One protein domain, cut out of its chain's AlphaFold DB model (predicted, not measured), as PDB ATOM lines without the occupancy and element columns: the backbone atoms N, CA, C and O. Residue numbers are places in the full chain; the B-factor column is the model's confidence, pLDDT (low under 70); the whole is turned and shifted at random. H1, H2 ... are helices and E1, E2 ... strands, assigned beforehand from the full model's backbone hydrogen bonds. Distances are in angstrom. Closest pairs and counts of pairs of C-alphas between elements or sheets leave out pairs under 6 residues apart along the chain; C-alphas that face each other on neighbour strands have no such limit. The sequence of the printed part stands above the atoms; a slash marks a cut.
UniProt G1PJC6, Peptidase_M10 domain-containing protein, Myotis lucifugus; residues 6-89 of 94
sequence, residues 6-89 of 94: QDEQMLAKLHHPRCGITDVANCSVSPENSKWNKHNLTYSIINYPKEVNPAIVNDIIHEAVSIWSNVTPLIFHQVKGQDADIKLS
ATOM      1  N   GLN A   6     137.071  86.621 119.303       70.25
ATOM      2  CA  GLN A   6     136.336  87.735 119.898       70.25
ATOM      3  C   GLN A   6     136.198  87.594 121.419       70.25
ATOM      4  O   GLN A   6     136.341  88.596 122.123       70.25
ATOM      5  N   ASP A   7     136.022  86.377 121.941       76.50
ATOM      6  CA  ASP A   7     135.924  86.118 123.382       76.50
ATOM      7  C   ASP A   7     137.242  86.459 124.088       76.50
ATOM      8  O   ASP A   7     137.237  87.099 125.139       76.50
ATOM      9  N   GLU A   8     138.391  86.116 123.494       77.94
ATOM     10  CA  GLU A   8     139.706  86.457 124.057       77.94
ATOM     11  C   GLU A   8     139.933  87.975 124.100       77.94
ATOM     12  O   GLU A   8     140.390  88.520 125.110       77.94
ATOM     13  N   GLN A   9     139.551  88.686 123.035       80.69
ATOM     14  CA  GLN A   9     139.653  90.144 122.992       80.69
ATOM     15  C   GLN A   9     138.693  90.824 123.987       80.69
ATOM     16  O   GLN A   9     139.038  91.844 124.590       80.69
ATOM     17  N   MET A  10     137.492  90.277 124.177       82.12
ATOM     18  CA  MET A  10     136.519  90.773 125.155       82.12
ATOM     19  C   MET A  10     136.986  90.536 126.594       82.12
ATOM     20  O   MET A  10     136.899  91.450 127.419       82.12
ATOM     21  N   LEU A  11     137.540  89.357 126.886       83.31
ATOM     22  CA  LEU A  11     138.120  89.035 128.190       83.31
ATOM     23  C   LEU A  11     139.290  89.965 128.518       83.31
ATOM     24  O   LEU A  11     139.330  90.539 129.606       83.31
ATOM     25  N   ALA A  12     140.190  90.212 127.563       85.19
ATOM     26  CA  ALA A  12     141.293  91.155 127.752       85.19
ATOM     27  C   ALA A  12     140.799  92.562 128.128       85.19
ATOM     28  O   ALA A  12     141.376  93.223 128.993       85.19
ATOM     29  N   LYS A  13     139.687  93.009 127.532       84.31
ATOM     30  CA  LYS A  13     139.046  94.273 127.904       84.31
ATOM     31  C   LYS A  13     138.492  94.222 129.329       84.31
ATOM     32  O   LYS A  13     138.639  95.217 130.038       84.31
ATOM     33  N   LEU A  14     137.847  93.129 129.744       83.25
ATOM     34  CA  LEU A  14     137.284  92.978 131.095       83.25
ATOM     35  C   LEU A  14     138.363  93.047 132.188       83.25
ATOM     36  O   LEU A  14     138.108  93.591 133.257       83.25
ATOM     37  N   HIS A  15     139.568  92.549 131.907       85.94
ATOM     38  CA  HIS A  15     140.688  92.565 132.855       85.94
ATOM     39  C   HIS A  15     141.397  93.923 132.993       85.94
ATOM     40  O   HIS A  15     142.221  94.089 133.891       85.94
ATOM     41  N   HIS A  16     141.110  94.897 132.130       87.56
ATOM     42  CA  HIS A  16     141.708  96.225 132.241       87.56
ATOM     43  C   HIS A  16     141.096  96.995 133.429       87.56
ATOM     44  O   HIS A  16     139.870  97.002 133.545       87.56
ATOM     45  N   PRO A  17     141.888  97.672 134.286       88.69
ATOM     46  CA  PRO A  17     141.352  98.542 135.334       88.69
ATOM     47  C   PRO A  17     140.439  99.623 134.744       88.69
ATOM     48  O   PRO A  17     140.795 100.279 133.768       88.69
ATOM     49  N   ARG A  18     139.252  99.816 135.321       88.62
ATOM     50  CA  ARG A  18     138.245 100.776 134.841       88.62
ATOM     51  C   ARG A  18     137.644 101.560 135.997       88.62
ATOM     52  O   ARG A  18     137.787 101.189 137.159       88.62
ATOM     53  N   CYS A  19     136.942 102.637 135.659       88.25
ATOM     54  CA  CYS A  19     136.087 103.324 136.615       88.25
ATOM     55  C   CYS A  19     134.991 102.370 137.123       88.25
ATOM     56  O   CYS A  19     134.475 101.558 136.362       88.25
ATOM     57  N   GLY A  20     134.615 102.491 138.399       85.75
ATOM     58  CA  GLY A  20     133.533 101.703 138.999       85.75
ATOM     59  C   GLY A  20     132.120 102.157 138.609       85.75
ATOM     60  O   GLY A  20     131.147 101.580 139.086       85.75
ATOM     61  N   ILE A  21     131.988 103.199 137.779       83.50
ATOM     62  CA  ILE A  21     130.699 103.634 137.228       83.50
ATOM     63  C   ILE A  21     130.278 102.645 136.139       83.50
ATOM     64  O   ILE A  21     131.081 102.264 135.294       83.50
ATOM     65  N   THR A  22     129.014 102.222 136.165       79.94
ATOM     66  CA  THR A  22     128.483 101.288 135.166       79.94
ATOM     67  C   THR A  22     128.338 101.960 133.799       79.94
ATOM     68  O   THR A  22     127.867 103.091 133.704       79.94
ATOM     69  N   ASP A  23     128.689 101.239 132.729       77.38
ATOM     70  CA  ASP A  23     128.547 101.721 131.342       77.38
ATOM     71  C   ASP A  23     127.065 101.863 130.910       77.38
ATOM     72  O   ASP A  23     126.756 102.441 129.869       77.38
ATOM     73  N   VAL A  24     126.125 101.320 131.697       75.50
ATOM     74  CA  VAL A  24     124.684 101.314 131.408       75.50
ATOM     75  C   VAL A  24     124.001 102.479 132.128       75.50
ATOM     76  O   VAL A  24     123.919 102.510 133.354       75.50
ATOM     77  N   ALA A  25     123.431 103.404 131.351       63.12
ATOM     78  CA  ALA A  25     122.850 104.663 131.833       63.12
ATOM     79  C   ALA A  25     121.763 104.519 132.923       63.12
ATOM     80  O   ALA A  25     121.594 105.416 133.739       63.12
ATOM     81  N   ASN A  26     121.052 103.388 132.985       57.97
ATOM     82  CA  ASN A  26     119.985 103.161 133.970       57.97
ATOM     83  C   ASN A  26     120.478 102.863 135.399       57.97
ATOM     84  O   ASN A  26     119.659 102.779 136.312       57.97
ATOM     85  N   CYS A  27     121.786 102.686 135.603       54.19
ATOM     86  CA  CYS A  27     122.381 102.418 136.916       54.19
ATOM     87  C   CYS A  27     123.427 103.468 137.320       54.19
ATOM     88  O   CYS A  27     124.261 103.207 138.190       54.19
ATOM     89  N   SER A  28     123.413 104.659 136.712       56.59
ATOM     90  CA  SER A  28     124.190 105.778 137.242       56.59
ATOM     91  C   SER A  28     123.555 106.273 138.542       56.59
ATOM     92  O   SER A  28     122.357 106.529 138.592       56.59
ATOM     93  N   VAL A  29     124.366 106.456 139.586       59.12
ATOM     94  CA  VAL A  29     123.954 106.972 140.912       59.12
ATOM     95  C   VAL A  29     123.392 108.404 140.839       59.12
ATOM     96  O   VAL A  29     122.838 108.924 141.804       59.12
ATOM     97  N   SER A  30     123.526 109.065 139.693       59.94
ATOM     98  CA  SER A  30     123.073 110.431 139.486       59.94
ATOM     99  C   SER A  30     121.592 110.476 139.081       59.94
ATOM    100  O   SER A  30     121.221 109.826 138.103       59.94
ATOM    101  N   PRO A  31     120.749 111.253 139.788       59.62
ATOM    102  CA  PRO A  31     119.361 111.456 139.397       59.62
ATOM    103  C   PRO A  31     119.248 112.097 138.009       59.62
ATOM    104  O   PRO A  31     120.159 112.788 137.542       59.62
ATOM    105  N   GLU A  32     118.084 111.917 137.389       56.69
ATOM    106  CA  GLU A  32     117.669 112.666 136.205       56.69
ATOM    107  C   GLU A  32     117.821 114.176 136.506       56.69
ATOM    108  O   GLU A  32     117.224 114.679 137.459       56.69
ATOM    109  N   ASN A  33     118.650 114.888 135.727       63.38
ATOM    110  CA  ASN A  33     119.082 116.291 135.927       63.38
ATOM    111  C   ASN A  33     120.252 116.534 136.910       63.38
ATOM    112  O   ASN A  33     120.205 117.437 137.744       63.38
ATOM    113  N   SER A  34     121.363 115.816 136.750       75.88
ATOM    114  CA  SER A  34     122.601 115.949 137.544       75.88
ATOM    115  C   SER A  34     123.418 117.244 137.343       75.88
ATOM    116  O   SER A  34     124.607 117.296 137.662       75.88
ATOM    117  N   LYS A  35     122.809 118.317 136.823       87.88
ATOM    118  CA  LYS A  35     123.485 119.601 136.605       87.88
ATOM    119  C   LYS A  35     123.540 120.409 137.904       87.88
ATOM    120  O   LYS A  35     122.527 120.620 138.562       87.88
ATOM    121  N   TRP A  36     124.711 120.958 138.218       92.19
ATOM    122  CA  TRP A  36     124.848 121.927 139.303       92.19
ATOM    123  C   TRP A  36     124.070 123.217 139.010       92.19
ATOM    124  O   TRP A  36     124.249 123.850 137.969       92.19
ATOM    125  N   ASN A  37     123.246 123.649 139.968       92.62
ATOM    126  CA  ASN A  37     122.468 124.895 139.885       92.62
ATOM    127  C   ASN A  37     123.271 126.146 140.289       92.62
ATOM    128  O   ASN A  37     122.713 127.230 140.443       92.62
ATOM    129  N   LYS A  38     124.583 125.998 140.489       95.06
ATOM    130  CA  LYS A  38     125.511 127.064 140.869       95.06
ATOM    131  C   LYS A  38     126.870 126.841 140.211       95.06
ATOM    132  O   LYS A  38     127.200 125.721 139.836       95.06
ATOM    133  N   HIS A  39     127.645 127.917 140.110       96.88
ATOM    134  CA  HIS A  39     128.979 127.901 139.508       96.88
ATOM    135  C   HIS A  39     130.103 127.726 140.532       96.88
ATOM    136  O   HIS A  39     131.094 127.073 140.240       96.88
ATOM    137  N   ASN A  40     129.931 128.270 141.739       97.69
ATOM    138  CA  ASN A  40     130.893 128.111 142.826       97.69
ATOM    139  C   ASN A  40     130.631 126.783 143.533       97.69
ATOM    140  O   ASN A  40     129.645 126.650 144.268       97.69
ATOM    141  N   LEU A  41     131.505 125.815 143.287       97.69
ATOM    142  CA  LEU A  41     131.473 124.491 143.882       97.69
ATOM    143  C   LEU A  41     132.559 124.377 144.948       97.69
ATOM    144  O   LEU A  41     133.693 124.824 144.762       97.69
ATOM    145  N   THR A  42     132.223 123.760 146.071       97.56
ATOM    146  CA  THR A  42     133.188 123.422 147.112       97.56
ATOM    147  C   THR A  42     133.562 121.953 147.031       97.56
ATOM    148  O   THR A  42     132.714 121.091 146.792       97.56
ATOM    149  N   TYR A  43     134.837 121.649 147.260       97.75
ATOM    150  CA  TYR A  43     135.278 120.276 147.448       97.75
ATOM    151  C   TYR A  43     136.028 120.114 148.765       97.75
ATOM    152  O   TYR A  43     136.712 121.029 149.227       97.75
ATOM    153  N   SER A  44     135.903 118.940 149.378       97.31
ATOM    154  CA  SER A  44     136.685 118.577 150.555       97.31
ATOM    155  C   SER A  44     137.286 117.185 150.414       97.31
ATOM    156  O   SER A  44     136.674 116.261 149.877       97.31
ATOM    157  N   ILE A  45     138.520 117.051 150.897       96.56
ATOM    158  CA  ILE A  45     139.219 115.772 151.002       96.56
ATOM    159  C   ILE A  45     138.986 115.263 152.423       96.56
ATOM    160  O   ILE A  45     139.489 115.843 153.386       96.56
ATOM    161  N   ILE A  46     138.166 114.221 152.548       95.56
ATOM    162  CA  ILE A  46     137.701 113.692 153.836       95.56
ATOM    163  C   ILE A  46     138.790 112.860 154.510       95.56
ATOM    164  O   ILE A  46     138.971 112.924 155.725       95.56
ATOM    165  N   ASN A  47     139.531 112.094 153.716       93.94
ATOM    166  CA  ASN A  47     140.691 111.329 154.140       93.94
ATOM    167  C   ASN A  47     141.713 111.257 153.001       93.94
ATOM    168  O   ASN A  47     141.413 111.630 151.872       93.94
ATOM    169  N   TYR A  48     142.914 110.777 153.307       94.50
ATOM    170  CA  TYR A  48     143.999 110.618 152.342       94.50
ATOM    171  C   TYR A  48     144.365 109.133 152.204       94.50
ATOM    172  O   TYR A  48     144.251 108.397 153.190       94.50
ATOM    173  N   PRO A  49     144.795 108.681 151.015       94.19
ATOM    174  CA  PRO A  49     145.332 107.337 150.832       94.19
ATOM    175  C   PRO A  49     146.628 107.172 151.638       94.19
ATOM    176  O   PRO A  49     147.451 108.086 151.669       94.19
ATOM    177  N   LYS A  50     146.811 106.017 152.293       91.94
ATOM    178  CA  LYS A  50     147.908 105.809 153.260       91.94
ATOM    179  C   LYS A  50     149.298 105.940 152.641       91.94
ATOM    180  O   LYS A  50     150.192 106.503 153.261       91.94
ATOM    181  N   GLU A  51     149.454 105.443 151.419       92.06
ATOM    182  CA  GLU A  51     150.748 105.338 150.736       92.06
ATOM    183  C   GLU A  51     151.177 106.627 150.015       92.06
ATOM    184  O   GLU A  51     152.265 106.686 149.443       92.06
ATOM    185  N   VAL A  52     150.342 107.674 150.005       93.69
ATOM    186  CA  VAL A  52     150.621 108.910 149.256       93.69
ATOM    187  C   VAL A  52     150.644 110.106 150.197       93.69
ATOM    188  O   VAL A  52     149.755 110.296 151.024       93.69
ATOM    189  N   ASN A  53     151.656 110.962 150.038       96.62
ATOM    190  CA  ASN A  53     151.764 112.194 150.809       96.62
ATOM    191  C   ASN A  53     150.529 113.091 150.569       96.62
ATOM    192  O   ASN A  53     150.228 113.400 149.412       96.62
ATOM    193  N   PRO A  54     149.855 113.580 151.629       95.88
ATOM    194  CA  PRO A  54     148.720 114.486 151.501       95.88
ATOM    195  C   PRO A  54     148.969 115.706 150.609       95.88
ATOM    196  O   PRO A  54     148.057 116.121 149.904       95.88
ATOM    197  N   ALA A  55     150.177 116.279 150.600       97.06
ATOM    198  CA  ALA A  55     150.505 117.414 149.731       97.06
ATOM    199  C   ALA A  55     150.353 117.056 148.243       97.06
ATOM    200  O   ALA A  55     149.679 117.767 147.509       97.06
ATOM    201  N   ILE A  56     150.866 115.887 147.841       97.56
ATOM    202  CA  ILE A  56     150.750 115.377 146.467       97.56
ATOM    203  C   ILE A  56     149.278 115.176 146.097       97.56
ATOM    204  O   ILE A  56     148.853 115.529 145.001       97.56
ATOM    205  N   VAL A  57     148.478 114.633 147.018       96.81
ATOM    206  CA  VAL A  57     147.040 114.439 146.787       96.81
ATOM    207  C   VAL A  57     146.331 115.783 146.605       96.81
ATOM    208  O   VAL A  57     145.512 115.909 145.702       96.81
ATOM    209  N   ASN A  58     146.650 116.789 147.423       96.94
ATOM    210  CA  ASN A  58     146.075 118.129 147.276       96.94
ATOM    211  C   ASN A  58     146.396 118.734 145.902       96.94
ATOM    212  O   ASN A  58     145.480 119.223 145.240       96.94
ATOM    213  N   ASP A  59     147.651 118.638 145.458       97.69
ATOM    214  CA  ASP A  59     148.088 119.171 144.163       97.69
ATOM    215  C   ASP A  59     147.373 118.474 142.996       97.69
ATOM    216  O   ASP A  59     146.800 119.142 142.134       97.69
ATOM    217  N   ILE A  60     147.314 117.136 143.010       97.50
ATOM    218  CA  ILE A  60     146.646 116.347 141.962       97.50
ATOM    219  C   ILE A  60     145.150 116.659 141.905       97.50
ATOM    220  O   ILE A  60     144.588 116.819 140.822       97.50
ATOM    221  N   ILE A  61     144.477 116.743 143.056       97.69
ATOM    222  CA  ILE A  61     143.046 117.053 143.086       97.69
ATOM    223  C   ILE A  61     142.790 118.480 142.591       97.69
ATOM    224  O   ILE A  61     141.851 118.684 141.821       97.69
ATOM    225  N   HIS A  62     143.623 119.448 142.982       97.00
ATOM    226  CA  HIS A  62     143.528 120.824 142.494       97.00
ATOM    227  C   HIS A  62     143.711 120.897 140.968       97.00
ATOM    228  O   HIS A  62     142.941 121.568 140.274       97.00
ATOM    229  N   GLU A  63     144.687 120.176 140.418       97.81
ATOM    230  CA  GLU A  63     144.894 120.078 138.971       97.81
ATOM    231  C   GLU A  63     143.691 119.425 138.269       97.81
ATOM    232  O   GLU A  63     143.182 119.959 137.282       97.81
ATOM    233  N   ALA A  64     143.166 118.329 138.821       97.25
ATOM    234  CA  ALA A  64     142.035 117.607 138.245       97.25
ATOM    235  C   ALA A  64     140.767 118.471 138.144       97.25
ATOM    236  O   ALA A  64     140.093 118.457 137.110       97.25
ATOM    237  N   VAL A  65     140.436 119.251 139.182       96.88
ATOM    238  CA  VAL A  65     139.285 120.172 139.121       96.88
ATOM    239  C   VAL A  65     139.550 121.361 138.192       96.88
ATOM    240  O   VAL A  65     138.616 121.851 137.550       96.88
ATOM    241  N   SER A  66     140.815 121.772 138.043       96.12
ATOM    242  CA  SER A  66     141.204 122.876 137.156       96.12
ATOM    243  C   SER A  66     140.932 122.575 135.677       96.12
ATOM    244  O   SER A  66     140.575 123.472 134.912       96.12
ATOM    245  N   ILE A  67     141.027 121.305 135.263       97.94
ATOM    246  CA  ILE A  67     140.685 120.868 133.895       97.94
ATOM    247  C   ILE A  67     139.253 121.291 133.537       97.94
ATOM    248  O   ILE A  67     139.005 121.787 132.436       97.94
ATOM    249  N   TRP A  68     138.317 121.146 134.477       96.75
ATOM    250  CA  TRP A  68     136.918 121.510 134.267       96.75
ATOM    251  C   TRP A  68     136.683 123.018 134.358       96.75
ATOM    252  O   TRP A  68     135.914 123.555 133.558       96.75
ATOM    253  N   SER A  69     137.348 123.725 135.279       96.81
ATOM    254  CA  SER A  69     137.208 125.188 135.372       96.81
ATOM    255  C   SER A  69     137.770 125.922 134.156       96.81
ATOM    256  O   SER A  69     137.312 127.008 133.831       96.81
ATOM    257  N   ASN A  70     138.737 125.336 133.445       97.75
ATOM    258  CA  ASN A  70     139.326 125.968 132.261       97.75
ATOM    259  C   ASN A  70     138.358 126.073 131.074       97.75
ATOM    260  O   ASN A  70     138.560 126.898 130.185       97.75
ATOM    261  N   VAL A  71     137.323 125.230 131.035       97.75
ATOM    262  CA  VAL A  71     136.395 125.124 129.895       97.75
ATOM    263  C   VAL A  71     134.932 125.320 130.288       97.75
ATOM    264  O   VAL A  71     134.037 125.190 129.454       97.75
ATOM    265  N   THR A  72     134.665 125.641 131.553       97.12
ATOM    266  CA  THR A  72     133.321 125.905 132.071       97.12
ATOM    267  C   THR A  72     133.342 127.138 132.973       97.12
ATOM    268  O   THR A  72     134.396 127.506 133.474       97.12
ATOM    269  N   PRO A  73     132.192 127.763 133.267       97.69
ATOM    270  CA  PRO A  73     132.144 128.827 134.268       97.69
ATOM    271  C   PRO A  73     132.231 128.314 135.719       97.69
ATOM    272  O   PRO A  73     131.991 129.092 136.640       97.69
ATOM    273  N   LEU A  74     132.488 127.016 135.947       98.06
ATOM    274  CA  LEU A  74     132.592 126.449 137.292       98.06
ATOM    275  C   LEU A  74     133.882 126.908 137.973       98.06
ATOM    276  O   LEU A  74     134.962 126.870 137.386       98.06
ATOM    277  N   ILE A  75     133.763 127.277 139.243       97.81
ATOM    278  CA  ILE A  75     134.875 127.658 140.110       97.81
ATOM    279  C   ILE A  75     134.900 126.673 141.272       97.81
ATOM    280  O   ILE A  75     133.874 126.446 141.913       97.81
ATOM    281  N   PHE A  76     136.068 126.100 141.548       98.12
ATOM    282  CA  PHE A  76     136.245 125.110 142.603       98.12
ATOM    283  C   PHE A  76     137.033 125.701 143.769       98.12
ATOM    284  O   PHE A  76     138.116 126.254 143.584       98.12
ATOM    285  N   HIS A  77     136.505 125.552 144.982       96.94
ATOM    286  CA  HIS A  77     137.173 125.979 146.207       96.94
ATOM    287  C   HIS A  77     137.325 124.818 147.179       96.94
ATOM    288  O   HIS A  77     136.343 124.176 147.559       96.94
ATOM    289  N   GLN A  78     138.554 124.581 147.631       96.62
ATOM    290  CA  GLN A  78     138.789 123.614 148.688       96.62
ATOM    291  C   GLN A  78     138.320 124.175 150.030       96.62
ATOM    292  O   GLN A  78     138.711 125.275 150.427       96.62
ATOM    293  N   VAL A  79     137.522 123.398 150.757       96.25
ATOM    294  CA  VAL A  79     137.080 123.726 152.117       96.25
ATOM    295  C   VAL A  79     137.523 122.653 153.105       96.25
ATOM    296  O   VAL A  79     137.757 121.496 152.750       96.25
ATOM    297  N   LYS A  80     137.654 123.041 154.376       91.56
ATOM    298  CA  LYS A  80     137.895 122.104 155.480       91.56
ATOM    299  C   LYS A  80     136.556 121.608 156.025       91.56
ATOM    300  O   LYS A  80     135.640 122.404 156.201       91.56
ATOM    301  N   GLY A  81     136.477 120.324 156.370       84.44
ATOM    302  CA  GLY A  81     135.305 119.722 157.010       84.44
ATOM    303  C   GLY A  81     134.485 118.814 156.091       84.44
ATOM    304  O   GLY A  81     134.857 118.532 154.954       84.44
ATOM    305  N   GLN A  82     133.375 118.310 156.631       83.44
ATOM    306  CA  GLN A  82     132.549 117.295 155.971       83.44
ATOM    307  C   GLN A  82     131.421 117.867 155.110       83.44
ATOM    308  O   GLN A  82     130.736 117.084 154.456       83.44
ATOM    309  N   ASP A  83     131.203 119.182 155.102       93.31
ATOM    310  CA  ASP A  83     130.151 119.816 154.309       93.31
ATOM    311  C   ASP A  83     130.746 120.526 153.086       93.31
ATOM    312  O   ASP A  83     131.419 121.548 153.205       93.31
ATOM    313  N   ALA A  84     130.563 119.911 151.918       96.12
ATOM    314  CA  ALA A  84     131.060 120.366 150.626       96.12
ATOM    315  C   ALA A  84     130.186 119.773 149.511       96.12
ATOM    316  O   ALA A  84     129.595 118.703 149.707       96.12
ATOM    317  N   ASP A  85     130.138 120.428 148.348       95.44
ATOM    318  CA  ASP A  85     129.388 119.929 147.184       95.44
ATOM    319  C   ASP A  85     129.967 118.610 146.659       95.44
ATOM    320  O   ASP A  85     129.229 117.702 146.277       95.44
ATOM    321  N   ILE A  86     131.298 118.497 146.672       95.69
ATOM    322  CA  ILE A  86     132.045 117.315 146.239       95.69
ATOM    323  C   ILE A  86     132.894 116.818 147.411       95.69
ATOM    324  O   ILE A  86     133.780 117.516 147.899       95.69
ATOM    325  N   LYS A  87     132.652 115.587 147.859       95.69
ATOM    326  CA  LYS A  87     133.405 114.966 148.958       95.69
ATOM    327  C   LYS A  87     134.261 113.845 148.395       95.69
ATOM    328  O   LYS A  87     133.736 112.911 147.795       95.69
ATOM    329  N   LEU A  88     135.567 113.953 148.584       95.31
ATOM    330  CA  LEU A  88     136.544 112.981 148.111       95.31
ATOM    331  C   LEU A  88     136.990 112.118 149.284       95.31
ATOM    332  O   LEU A  88     137.487 112.634 150.288       95.31
ATOM    333  N   SER A  89     136.811 110.809 149.154       93.81
ATOM    334  CA  SER A  89     137.282 109.832 150.126       93.81
ATOM    335  C   SER A  89     137.962 108.659 149.435       93.81
ATOM    336  O   SER A  89     137.639 108.297 148.305       93.81
TER     337      SER A  89
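Overview. This is residues 6 to 89 of the 94 residues of the protein "Peptidase_M10 domain-containing protein" of Myotis lucifugus (UniProt G1PJC6). A small parallel sheet, order E2 E1 E3, with H2 over one face makes a two-layer head; an arm sticks out, residues 6 to 20, 22 to 28 and 30 to 35 standing free, with H1 at its far end. The 84 printed residues, under half in named elements, run H1 E1 H2 E2 E3, class mixed. The whole is loose, radius of gyration of the C-alphas 16.7 A, spanning 48 by 37 by 25 A.

Along the chain. E1, residues 40 to 45, spans 17.0 A; E2 is 75 to 78, E3 86 to 88. H2, residues 54 to 69, spans 22.5 A. H1, residues 6 to 14, spans 12.4 A from C-alpha 6 (136.336, 87.735, 119.898). E3 ends at C-alpha 88 (136.544, 112.981, 148.111).

Arrangement. Inner strand E1 pairs with E2, N 41 and O 75 2.8 A apart, and E3, N 88 and O 44 2.9 A. H2 is on the sheet, height 9.0 A, over E1; it touches E2, closest C-alphas Ser 69 and Ile 75, 5.8 A. E1, H2, E2 form a strand-helix-strand unit, parallel strands joined through a helix, its crossover right-handed. O i to N i+4 pairs are within hydrogen-bond range throughout H1, 11 of 12 in H2.

Size, cuts and confidence. Gln 6 and Lys 80 have the farthest C-alphas, 49.5 A. The printed part has no cut. H1 to E1 is a long link; pLDDT is under 70 in residues 25 to 33.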